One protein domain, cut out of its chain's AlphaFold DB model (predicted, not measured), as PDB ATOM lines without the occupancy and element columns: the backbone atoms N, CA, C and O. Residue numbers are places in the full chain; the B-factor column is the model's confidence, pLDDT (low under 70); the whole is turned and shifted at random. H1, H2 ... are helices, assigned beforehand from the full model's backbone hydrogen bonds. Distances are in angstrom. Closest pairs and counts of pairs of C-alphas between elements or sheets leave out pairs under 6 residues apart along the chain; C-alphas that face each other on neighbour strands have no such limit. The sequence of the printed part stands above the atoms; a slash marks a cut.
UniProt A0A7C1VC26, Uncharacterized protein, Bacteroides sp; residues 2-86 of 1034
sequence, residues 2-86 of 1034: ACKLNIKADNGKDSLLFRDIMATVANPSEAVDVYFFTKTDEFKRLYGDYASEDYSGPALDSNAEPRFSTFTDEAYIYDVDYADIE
ATOM      1  N   ALA A   2     120.826 186.262 189.772       42.62
ATOM      2  CA  ALA A   2     120.075 186.837 188.654       42.62
ATOM      3  C   ALA A   2     119.378 188.136 189.108       42.62
ATOM      4  O   ALA A   2     118.604 188.114 190.068       42.62
ATOM      5  N   CYS A   3     119.681 189.261 188.455       52.56
ATOM      6  CA  CYS A   3     119.008 190.540 188.688       52.56
ATOM      7  C   CYS A   3     117.498 190.396 188.455       52.56
ATOM      8  O   CYS A   3     117.074 189.899 187.413       52.56
ATOM      9  N   LYS A   4     116.678 190.839 189.415       64.50
ATOM     10  CA  LYS A   4     115.215 190.817 189.293       64.50
ATOM     11  C   LYS A   4     114.739 192.164 188.754       64.50
ATOM     12  O   LYS A   4     114.987 193.199 189.370       64.50
ATOM     13  N   LEU A   5     114.061 192.157 187.612       70.31
ATOM     14  CA  LEU A   5     113.372 193.324 187.064       70.31
ATOM     15  C   LEU A   5     111.869 193.202 187.355       70.31
ATOM     16  O   LEU A   5     111.339 192.093 187.378       70.31
ATOM     17  N   ASN A   6     111.188 194.320 187.604       73.81
ATOM     18  CA  ASN A   6     109.735 194.357 187.770       73.81
ATOM     19  C   ASN A   6     109.158 195.417 186.824       73.81
ATOM     20  O   ASN A   6     109.364 196.607 187.051       73.81
ATOM     21  N   ILE A   7     108.476 195.001 185.755       77.44
ATOM     22  CA  ILE A   7     107.861 195.919 184.788       77.44
ATOM     23  C   ILE A   7     106.385 196.119 185.149       77.44
ATOM     24  O   ILE A   7     105.699 195.176 185.541       77.44
ATOM     25  N   LYS A   8     105.896 197.360 185.046       77.62
ATOM     26  CA  LYS A   8     104.484 197.683 185.280       77.62
ATOM     27  C   LYS A   8     103.657 197.416 184.022       77.62
ATOM     28  O   LYS A   8     104.088 197.745 182.917       77.62
ATOM     29  N   ALA A   9     102.466 196.867 184.222       75.50
ATOM     30  CA  ALA A   9     101.420 196.791 183.213       75.50
ATOM     31  C   ALA A   9     100.858 198.192 182.910       75.50
ATOM     32  O   ALA A   9     101.023 199.124 183.703       75.50
ATOM     33  N   ASP A  10     100.101 198.327 181.821       75.25
ATOM     34  CA  ASP A  10      99.511 199.608 181.390       75.25
ATOM     35  C   ASP A  10      98.518 200.192 182.419       75.25
ATOM     36  O   ASP A  10      98.270 201.395 182.465       75.25
ATOM     37  N   ASN A  11      97.992 199.347 183.315       74.06
ATOM     38  CA  ASN A  11      97.129 199.737 184.433       74.06
ATOM     39  C   ASN A  11      97.898 200.191 185.701       74.06
ATOM     40  O   ASN A  11      97.278 200.458 186.735       74.06
ATOM     41  N   GLY A  12      99.234 200.231 185.652       69.56
ATOM     42  CA  GLY A  12     100.120 200.650 186.742       69.56
ATOM     43  C   GLY A  12     100.425 199.594 187.814       69.56
ATOM     44  O   GLY A  12     101.189 199.882 188.739       69.56
ATOM     45  N   LYS A  13      99.862 198.380 187.731       78.50
ATOM     46  CA  LYS A  13     100.188 197.244 188.621       78.50
ATOM     47  C   LYS A  13     101.419 196.478 188.121       78.50
ATOM     48  O   LYS A  13     101.832 196.648 186.980       78.50
ATOM     49  N   ASP A  14     102.012 195.639 188.973       80.44
ATOM     50  CA  ASP A  14     103.106 194.736 188.573       80.44
ATOM     51  C   ASP A  14     102.630 193.780 187.485       80.44
ATOM     52  O   ASP A  14     101.618 193.105 187.687       80.44
ATOM     53  N   SER A  15     103.351 193.722 186.363       84.00
ATOM     54  CA  SER A  15     102.974 192.889 185.227       84.00
ATOM     55  C   SER A  15     103.062 191.409 185.591       84.00
ATOM     56  O   SER A  15     104.126 190.892 185.952       84.00
ATOM     57  N   LEU A  16     101.925 190.719 185.505       82.81
ATOM     58  CA  LEU A  16     101.870 189.274 185.720       82.81
ATOM     59  C   LEU A  16     102.444 188.558 184.496       82.81
ATOM     60  O   LEU A  16     103.177 187.585 184.656       82.81
ATOM     61  N   LEU A  17     102.218 189.118 183.305       82.81
ATOM     62  CA  LEU A  17     102.824 188.676 182.059       82.81
ATOM     63  C   LEU A  17     104.359 188.699 182.111       82.81
ATOM     64  O   LEU A  17     104.988 187.678 181.843       82.81
ATOM     65  N   PHE A  18     104.982 189.820 182.496       84.94
ATOM     66  CA  PHE A  18     106.447 189.907 182.579       84.94
ATOM     67  C   PHE A  18     107.030 188.924 183.596       84.94
ATOM     68  O   PHE A  18     108.059 188.295 183.353       84.94
ATOM     69  N   ARG A  19     106.358 188.767 184.741       82.44
ATOM     70  CA  ARG A  19     106.758 187.808 185.773       82.44
ATOM     71  C   ARG A  19     106.749 186.376 185.240       82.44
ATOM     72  O   ARG A  19     107.678 185.621 185.519       82.44
ATOM     73  N   ASP A  20     105.716 186.013 184.490       80.44
ATOM     74  CA  ASP A  20     105.563 184.669 183.941       80.44
ATOM     75  C   ASP A  20     106.565 184.419 182.782       80.44
ATOM     76  O   ASP A  20     107.127 183.324 182.692       80.44
ATOM     77  N   ILE A  21     106.894 185.447 181.978       81.69
ATOM     78  CA  ILE A  21     108.002 185.415 180.998       81.69
ATOM     79  C   ILE A  21     109.338 185.161 181.709       81.69
ATOM     80  O   ILE A  21     110.046 184.219 181.368       81.69
ATOM     81  N   MET A  22     109.673 185.954 182.731       76.38
ATOM     82  CA  MET A  22     110.928 185.841 183.493       76.38
ATOM     83  C   MET A  22     111.089 184.498 184.219       76.38
ATOM     84  O   MET A  22     112.210 184.083 184.503       76.38
ATOM     85  N   ALA A  23     109.986 183.824 184.557       76.75
ATOM     86  CA  ALA A  23     110.016 182.491 185.158       76.75
ATOM     87  C   ALA A  23     110.355 181.381 184.147       76.75
ATOM     88  O   ALA A  23     110.711 180.276 184.555       76.75
ATOM     89  N   THR A  24     110.243 181.671 182.850       74.12
ATOM     90  CA  THR A  24     110.323 180.684 181.765       74.12
ATOM     91  C   THR A  24     111.506 180.944 180.824       74.12
ATOM     92  O   THR A  24     112.162 180.001 180.391       74.12
ATOM     93  N   VAL A  25     111.812 182.210 180.527       74.19
ATOM     94  CA  VAL A  25     112.932 182.636 179.673       74.19
ATOM     95  C   VAL A  25     114.187 182.811 180.530       74.19
ATOM     96  O   VAL A  25     114.234 183.653 181.425       74.19
ATOM     97  N   ALA A  26     115.223 182.012 180.254       67.06
ATOM     98  CA  ALA A  26     116.437 181.968 181.073       67.06
ATOM     99  C   ALA A  26     117.302 183.240 180.974       67.06
ATOM    100  O   ALA A  26     118.011 183.567 181.927       67.06
ATOM    101  N   ASN A  27     117.264 183.948 179.838       74.44
ATOM    102  CA  ASN A  27     118.009 185.187 179.630       74.44
ATOM    103  C   ASN A  27     117.132 186.415 179.967       74.44
ATOM    104  O   ASN A  27     116.168 186.686 179.253       74.44
ATOM    105  N   PRO A  28     117.473 187.212 181.000       73.69
ATOM    106  CA  PRO A  28     116.700 188.398 181.378       73.69
ATOM    107  C   PRO A  28     116.593 189.464 180.279       73.69
ATOM    108  O   PRO A  28     115.607 190.190 180.235       73.69
ATOM    109  N   SER A  29     117.592 189.565 179.395       75.31
ATOM    110  CA  SER A  29     117.562 190.498 178.264       75.31
ATOM    111  C   SER A  29     116.518 190.078 177.231       75.31
ATOM    112  O   SER A  29     115.731 190.895 176.770       75.31
ATOM    113  N   GLU A  30     116.477 188.786 176.928       75.88
ATOM    114  CA  GLU A  30     115.507 188.190 176.008       75.88
ATOM    115  C   GLU A  30     114.087 188.258 176.586       75.88
ATOM    116  O   GLU A  30     113.140 188.582 175.882       75.88
ATOM    117  N   ALA A  31     113.933 188.064 177.898       79.19
ATOM    118  CA  ALA A  31     112.650 188.225 178.581       79.19
ATOM    119  C   ALA A  31     112.079 189.652 178.456       79.19
ATOM    120  O   ALA A  31     110.864 189.831 178.336       79.19
ATOM    121  N   VAL A  32     112.945 190.672 178.472       80.50
ATOM    122  CA  VAL A  32     112.554 192.067 178.213       80.50
ATOM    123  C   VAL A  32     112.084 192.228 176.767       80.50
ATOM    124  O   VAL A  32     111.019 192.804 176.545       80.50
ATOM    125  N   ASP A  33     112.816 191.675 175.799       78.38
ATOM    126  CA  ASP A  33     112.450 191.733 174.378       78.38
ATOM    127  C   ASP A  33     111.095 191.065 174.102       78.38
ATOM    128  O   ASP A  33     110.220 191.665 173.474       78.38
ATOM    129  N   VAL A  34     110.862 189.881 174.675       80.25
ATOM    130  CA  VAL A  34     109.596 189.140 174.563       80.25
ATOM    131  C   VAL A  34     108.429 189.913 175.182       80.25
ATOM    132  O   VAL A  34     107.334 189.949 174.621       80.25
ATOM    133  N   TYR A  35     108.638 190.575 176.320       84.00
ATOM    134  CA  TYR A  35     107.593 191.383 176.945       84.00
ATOM    135  C   TYR A  35     107.215 192.592 176.100       84.00
ATOM    136  O   TYR A  35     106.030 192.837 175.868       84.00
ATOM    137  N   PHE A  36     108.201 193.337 175.606       80.69
ATOM    138  CA  PHE A  36     107.915 194.506 174.783       80.69
ATOM    139  C   PHE A  36     107.426 194.143 173.378       80.69
ATOM    140  O   PHE A  36     106.670 194.921 172.796       80.69
ATOM    141  N   PHE A  37     107.738 192.947 172.870       79.06
ATOM    142  CA  PHE A  37     107.106 192.413 171.665       79.06
ATOM    143  C   PHE A  37     105.581 192.381 171.801       79.06
ATOM    144  O   PHE A  37     104.880 192.804 170.881       79.06
ATOM    145  N   THR A  38     105.054 192.031 172.983       78.88
ATOM    146  CA  THR A  38     103.601 192.042 173.239       78.88
ATOM    147  C   THR A  38     102.954 193.422 173.123       78.88
ATOM    148  O   THR A  38     101.733 193.533 173.080       78.88
ATOM    149  N   LYS A  39     103.736 194.505 173.073       78.06
ATOM    150  CA  LYS A  39     103.224 195.876 172.944       78.06
ATOM    151  C   LYS A  39     103.113 196.347 171.493       78.06
ATOM    152  O   LYS A  39     102.696 197.477 171.257       78.06
ATOM    153  N   THR A  40     103.478 195.511 170.526       75.19
ATOM    154  CA  THR A  40     103.657 195.939 169.133       75.19
ATOM    155  C   THR A  40     102.453 195.695 168.254       75.19
ATOM    156  O   THR A  40     101.676 194.773 168.488       75.19
ATOM    157  N   ASP A  41     102.331 196.483 167.187       76.50
ATOM    158  CA  ASP A  41     101.286 196.288 166.179       76.50
ATOM    159  C   ASP A  41     101.384 194.918 165.503       76.50
ATOM    160  O   ASP A  41     100.367 194.337 165.130       76.50
ATOM    161  N   GLU A  42     102.588 194.352 165.393       74.88
ATOM    162  CA  GLU A  42     102.782 193.000 164.878       74.88
ATOM    163  C   GLU A  42     102.215 191.935 165.819       74.88
ATOM    164  O   GLU A  42     101.458 191.071 165.372       74.88
ATOM    165  N   PHE A  43     102.493 192.032 167.121       78.62
ATOM    166  CA  PHE A  43     101.872 191.153 168.108       78.62
ATOM    167  C   PHE A  43     100.350 191.319 168.121       78.62
ATOM    168  O   PHE A  43      99.624 190.330 168.086       78.62
ATOM    169  N   LYS A  44      99.853 192.560 168.082       81.75
ATOM    170  CA  LYS A  44      98.414 192.856 168.003       81.75
ATOM    171  C   LYS A  44      97.767 192.311 166.728       81.75
ATOM    172  O   LYS A  44      96.604 191.923 166.747       81.75
ATOM    173  N   ARG A  45      98.500 192.256 165.615       76.94
ATOM    174  CA  ARG A  45      98.036 191.659 164.354       76.94
ATOM    175  C   ARG A  45      97.950 190.135 164.443       76.94
ATOM    176  O   ARG A  45      97.012 189.563 163.898       76.94
ATOM    177  N   LEU A  46      98.930 189.494 165.078       74.56
ATOM    178  CA  LEU A  46      99.018 188.033 165.186       74.56
ATOM    179  C   LEU A  46      98.085 187.469 166.266       74.56
ATOM    180  O   LEU A  46      97.430 186.456 166.047       74.56
ATOM    181  N   TYR A  47      97.983 188.161 167.399       75.81
ATOM    182  CA  TYR A  47      97.319 187.681 168.612       75.81
ATOM    183  C   TYR A  47      96.167 188.586 169.077       75.81
ATOM    184  O   TYR A  47      95.591 188.351 170.135       75.81
ATOM    185  N   GLY A  48      95.799 189.609 168.304       76.50
ATOM    186  CA  GLY A  48      94.756 190.583 168.645       76.50
ATOM    187  C   GLY A  48      95.249 191.723 169.550       76.50
ATOM    188  O   GLY A  48      96.139 191.541 170.383       76.50
ATOM    189  N   ASP A  49      94.643 192.910 169.424       82.12
ATOM    190  CA  ASP A  49      94.906 194.032 170.336       82.12
ATOM    191  C   ASP A  49      94.144 193.847 171.651       82.12
ATOM    192  O   ASP A  49      92.944 194.115 171.730       82.12
ATOM    193  N   TYR A  50      94.840 193.377 172.686       79.38
ATOM    194  CA  TYR A  50      94.261 193.129 174.012       79.38
ATOM    195  C   TYR A  50      93.874 194.400 174.775       79.38
ATOM    196  O   TYR A  50      93.257 194.298 175.834       79.38
ATOM    197  N   ALA A  51      94.184 195.586 174.244       73.44
ATOM    198  CA  ALA A  51      93.652 196.849 174.750       73.44
ATOM    199  C   ALA A  51      92.283 197.222 174.135       73.44
ATOM    200  O   ALA A  51      91.685 198.215 174.551       73.44
ATOM    201  N   SER A  52      91.784 196.463 173.149       78.75
ATOM    202  CA  SER A  52      90.501 196.708 172.477       78.75
ATOM    203  C   SER A  52      89.311 196.097 173.229       78.75
ATOM    204  O   SER A  52      89.405 194.989 173.755       78.75
ATOM    205  N   GLU A  53      88.157 196.775 173.215       72.12
ATOM    206  CA  GLU A  53      86.896 196.252 173.776       72.12
ATOM    207  C   GLU A  53      86.381 195.006 173.024       72.12
ATOM    208  O   GLU A  53      85.697 194.173 173.616       72.12
ATOM    209  N   ASP A  54      86.779 194.834 171.757       73.75
ATOM    210  CA  ASP A  54      86.402 193.708 170.885       73.75
ATOM    211  C   ASP A  54      87.500 192.620 170.799       73.75
ATOM    212  O   ASP A  54      87.628 191.906 169.798       73.75
ATOM    213  N   TYR A  55      88.353 192.509 171.821       78.12
ATOM    214  CA  TYR A  55      89.482 191.579 171.816       78.12
ATOM    215  C   TYR A  55      89.052 190.102 171.725       78.12
ATOM    216  O   TYR A  55      88.241 189.615 172.512       78.12
ATOM    217  N   SER A  56      89.647 189.370 170.777       70.81
ATOM    218  CA  SER A  56      89.369 187.948 170.501       70.81
ATOM    219  C   SER A  56      90.621 187.052 170.535       70.81
ATOM    220  O   SER A  56      90.638 185.985 169.924       70.81
ATOM    221  N   GLY A  57      91.670 187.482 171.245       71.50
ATOM    222  CA  GLY A  57      92.971 186.807 171.312       71.50
ATOM    223  C   GLY A  57      93.220 185.937 172.561       71.50
ATOM    224  O   GLY A  57      92.265 185.520 173.223       71.50
ATOM    225  N   PRO A  58      94.500 185.634 172.878       72.75
ATOM    226  CA  PRO A  58      94.910 184.844 174.040       72.75
ATOM    227  C   PRO A  58      94.276 185.269 175.375       72.75
ATOM    228  O   PRO A  58      93.982 186.437 175.614       72.75
ATOM    229  N   ALA A  59      94.068 184.314 176.287       76.62
ATOM    230  CA  ALA A  59      93.383 184.594 177.549       76.62
ATOM    231  C   ALA A  59      94.143 185.638 178.381       76.62
ATOM    232  O   ALA A  59      95.333 185.470 178.653       76.62
ATOM    233  N   LEU A  60      93.437 186.677 178.835       81.81
ATOM    234  CA  LEU A  60      94.025 187.722 179.668       81.81
ATOM    235  C   LEU A  60      94.152 187.282 181.135       81.81
ATOM    236  O   LEU A  60      93.425 186.417 181.648       81.81
ATOM    237  N   ASP A  61      95.118 187.860 181.828       81.56
ATOM    238  CA  ASP A  61      95.281 187.753 183.270       81.56
ATOM    239  C   ASP A  61      94.457 188.821 184.021       81.56
ATOM    240  O   ASP A  61      93.686 189.589 183.442       81.56
ATOM    241  N   SER A  62      94.591 188.867 185.349       82.25
ATOM    242  CA  SER A  62      93.867 189.833 186.189       82.25
ATOM    243  C   SER A  62      94.330 191.289 186.032       82.25
ATOM    244  O   SER A  62      93.727 192.180 186.634       82.25
ATOM    245  N   ASN A  63      95.393 191.535 185.265       80.81
ATOM    246  CA  ASN A  63      95.864 192.860 184.887       80.81
ATOM    247  C   ASN A  63      95.416 193.275 183.479       80.81
ATOM    248  O   ASN A  63      95.748 194.387 183.071       80.81
ATOM    249  N   ALA A  64      94.634 192.441 182.785       82.25
ATOM    250  CA  ALA A  64      94.285 192.613 181.376       82.25
ATOM    251  C   ALA A  64      95.499 192.522 180.427       82.25
ATOM    252  O   ALA A  64      95.490 193.110 179.350       82.25
ATOM    253  N   GLU A  65      96.536 191.773 180.809       83.69
ATOM    254  CA  GLU A  65      97.656 191.420 179.930       83.69
ATOM    255  C   GLU A  65      97.479 189.984 179.412       83.69
ATOM    256  O   GLU A  65      96.866 189.158 180.094       83.69
ATOM    257  N   PRO A  66      97.978 189.640 178.214       81.81
ATOM    258  CA  PRO A  66      97.888 188.276 177.706       81.81
ATOM    259  C   PRO A  66      98.695 187.314 178.586       81.81
ATOM    260  O   PRO A  66      99.787 187.637 179.044       81.81
ATOM    261  N   ARG A  67      98.182 186.105 178.832       82.25
ATOM    262  CA  ARG A  67      98.903 185.091 179.619       82.25
ATOM    263  C   ARG A  67     100.030 184.487 178.798       82.25
ATOM    264  O   ARG A  67      99.764 183.926 177.738       82.25
ATOM    265  N   PHE A  68     101.255 184.499 179.320       80.69
ATOM    266  CA  PHE A  68     102.428 184.024 178.581       80.69
ATOM    267  C   PHE A  68     102.234 182.616 177.992       80.69
ATOM    268  O   PHE A  68     102.372 182.426 176.790       80.69
ATOM    269  N   SER A  69     101.743 181.667 178.795       75.56
ATOM    270  CA  SER A  69     101.495 180.275 178.382       75.56
ATOM    271  C   SER A  69     100.508 180.093 177.220       75.56
ATOM    272  O   SER A  69     100.312 178.973 176.766       75.56
ATOM    273  N   THR A  70      99.789 181.141 176.814       72.50
ATOM    274  CA  THR A  70      98.754 181.065 175.771       72.50
ATOM    275  C   THR A  70      99.235 181.519 174.397       72.50
ATOM    276  O   THR A  70      98.497 181.363 173.431       72.50
ATOM    277  N   PHE A  71     100.463 182.037 174.299       71.44
ATOM    278  CA  PHE A  71     101.085 182.433 173.032       71.44
ATOM    279  C   PHE A  71     102.563 182.003 172.921       71.44
ATOM    280  O   PHE A  71     103.253 182.396 171.990       71.44
ATOM    281  N   THR A  72     103.052 181.168 173.846       67.31
ATOM    282  CA  THR A  72     104.425 180.620 173.858       67.31
ATOM    283  C   THR A  72     104.660 179.422 172.946       67.31
ATOM    284  O   THR A  72     105.809 179.125 172.635       67.31
ATOM    285  N   ASP A  73     103.597 178.713 172.557       56.88
ATOM    286  CA  ASP A  73     103.686 177.434 171.830       56.88
ATOM    287  C   ASP A  73     103.874 177.611 170.311       56.88
ATOM    288  O   ASP A  73     104.066 176.638 169.580       56.88
ATOM    289  N   GLU A  74     103.841 178.851 169.821       52.34
ATOM    290  CA  GLU A  74     104.024 179.168 168.410       52.34
ATOM    291  C   GLU A  74     105.488 179.529 168.129       52.34
ATOM    292  O   GLU A  74     106.076 180.392 168.780       52.34
ATOM    293  N   ALA A  75     106.073 178.889 167.111       45.69
ATOM    294  CA  ALA A  75     107.467 179.044 166.667       45.69
ATOM    295  C   ALA A  75     107.899 180.492 166.332       45.69
ATOM    296  O   ALA A  75     109.064 180.736 166.043       45.69
ATOM    297  N   TYR A  76     106.980 181.457 166.392       52.56
ATOM    298  CA  TYR A  76     107.175 182.841 165.991       52.56
ATOM    299  C   TYR A  76     108.006 183.689 166.965       52.56
ATOM    300  O   TYR A  76     108.668 184.596 166.485       52.56
ATOM    301  N   ILE A  77     108.019 183.433 168.284       55.97
ATOM    302  CA  ILE A  77     108.707 184.320 169.262       55.97
ATOM    303  C   ILE A  77     110.241 184.309 169.102       55.97
ATOM    304  O   ILE A  77     110.894 185.329 169.322       55.97
ATOM    305  N   TYR A  78     110.827 183.181 168.697       54.47
ATOM    306  CA  TYR A  78     112.284 183.027 168.577       54.47
ATOM    307  C   TYR A  78     112.836 183.376 167.179       54.47
ATOM    308  O   TYR A  78     114.050 183.490 167.030       54.47
ATOM    309  N   ASP A  79     111.963 183.587 166.185       55.38
ATOM    310  CA  ASP A  79     112.308 183.935 164.791       55.38
ATOM    311  C   ASP A  79     112.117 185.441 164.477       55.38
ATOM    312  O   ASP A  79     112.234 185.865 163.325       55.38
ATOM    313  N   VAL A  80     111.815 186.268 165.488       57.34
ATOM    314  CA  VAL A  80     111.618 187.722 165.341       57.34
ATOM    315  C   VAL A  80     112.962 188.451 165.263       57.34
ATOM    316  O   VAL A  80     113.794 188.329 166.163       57.34
ATOM    317  N   ASP A  81     113.164 189.274 164.228       58.06
ATOM    318  CA  ASP A  81     114.271 190.235 164.199       58.06
ATOM    319  C   ASP A  81     113.901 191.480 165.016       58.06
ATOM    320  O   ASP A  81     113.307 192.445 164.528       58.06
ATOM    321  N   TYR A  82     114.247 191.444 166.301       58.25
ATOM    322  CA  TYR A  82     113.985 192.524 167.251       58.25
ATOM    323  C   TYR A  82     114.666 193.859 166.880       58.25
ATOM    324  O   TYR A  82     114.341 194.884 167.481       58.25
ATOM    325  N   ALA A  83     115.581 193.886 165.896       50.56
ATOM    326  CA  ALA A  83     116.226 195.111 165.428       50.56
ATOM    327  C   ALA A  83     115.304 196.019 164.583       50.56
ATOM    328  O   ALA A  83     115.564 197.223 164.512       50.56
ATOM    329  N   ASP A  84     114.230 195.475 163.994       47.03
ATOM    330  CA  ASP A  84     113.360 196.165 163.022       47.03
ATOM    331  C   ASP A  84     112.020 196.670 163.605       47.03
ATOM    332  O   ASP A  84     111.190 197.227 162.883       47.03
ATOM    333  N   ILE A  85     111.792 196.526 164.917       55.28
ATOM    334  CA  ILE A  85     110.523 196.892 165.565       55.28
ATOM    335  C   ILE A  85     110.653 198.208 166.358       55.28
ATOM    336  O   ILE A  85     111.636 198.442 167.060       55.28
ATOM    337  N   GLU A  86     109.621 199.063 166.318       52.41
ATOM    338  CA  GLU A  86     109.531 200.384 166.987       52.41
ATOM    339  C   GLU A  86     109.576 200.340 168.546       52.41
ATOM    340  O   GLU A  86     109.365 201.344 169.219       52.41
TER     341      GLU A  86
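What this domain is: This is residues 2 to 86 of the 1034 residues of an uncharacterized protein of Bacteroides sp (UniProt A0A7C1VC26). With little regular structure, this domain is a small helical hairpin, H1 and H2, with a short third helix, H3, turned crosswise past the end of H2, and long loops making up the rest. The printed part has 85 residues with three named helices, H1, H2 and H3 in that order, and no named strand; the class is all helix, though the helices hold only 24 residues. It is compact, with a radius of gyration of the C-alphas of 12.3 A and spans of 38 by 29 by 24 A.

Where its parts are: Residues 2 to 15 hold no named element. H1 is residues 16 to 22, beginning at C-alpha 16 (101.870, 189.274, 185.720). H2, residues 28 to 37, is 14.2 A long. H3, residues 41 to 47, ends at C-alpha 47 (97.319, 187.681, 168.612).

How they stand to each other: H1 and H2 form a hairpin and touch, closest at the C-alphas of Met 22 and Ala 31, 5.7 A apart; they run opposite ways at a steep tilt of 42 degrees. H2 and H3 are close but not clearly touching, about perpendicular at 89 degrees; their closest C-alphas, Phe 37 and Phe 43, are 6.5 A apart. H1 and H3 are apart. In H1, H2 and H3 every O i to N i+4 pair is within hydrogen-bond range.

The domain as a whole: The farthest C-alphas, Ala 2 and Asp 54, are 38.7 A apart. The printed part has no cut, and both links are tight. Residues 48 to 86 hold no named element; residues 72 to 86 are among the 20 with pLDDT under 70.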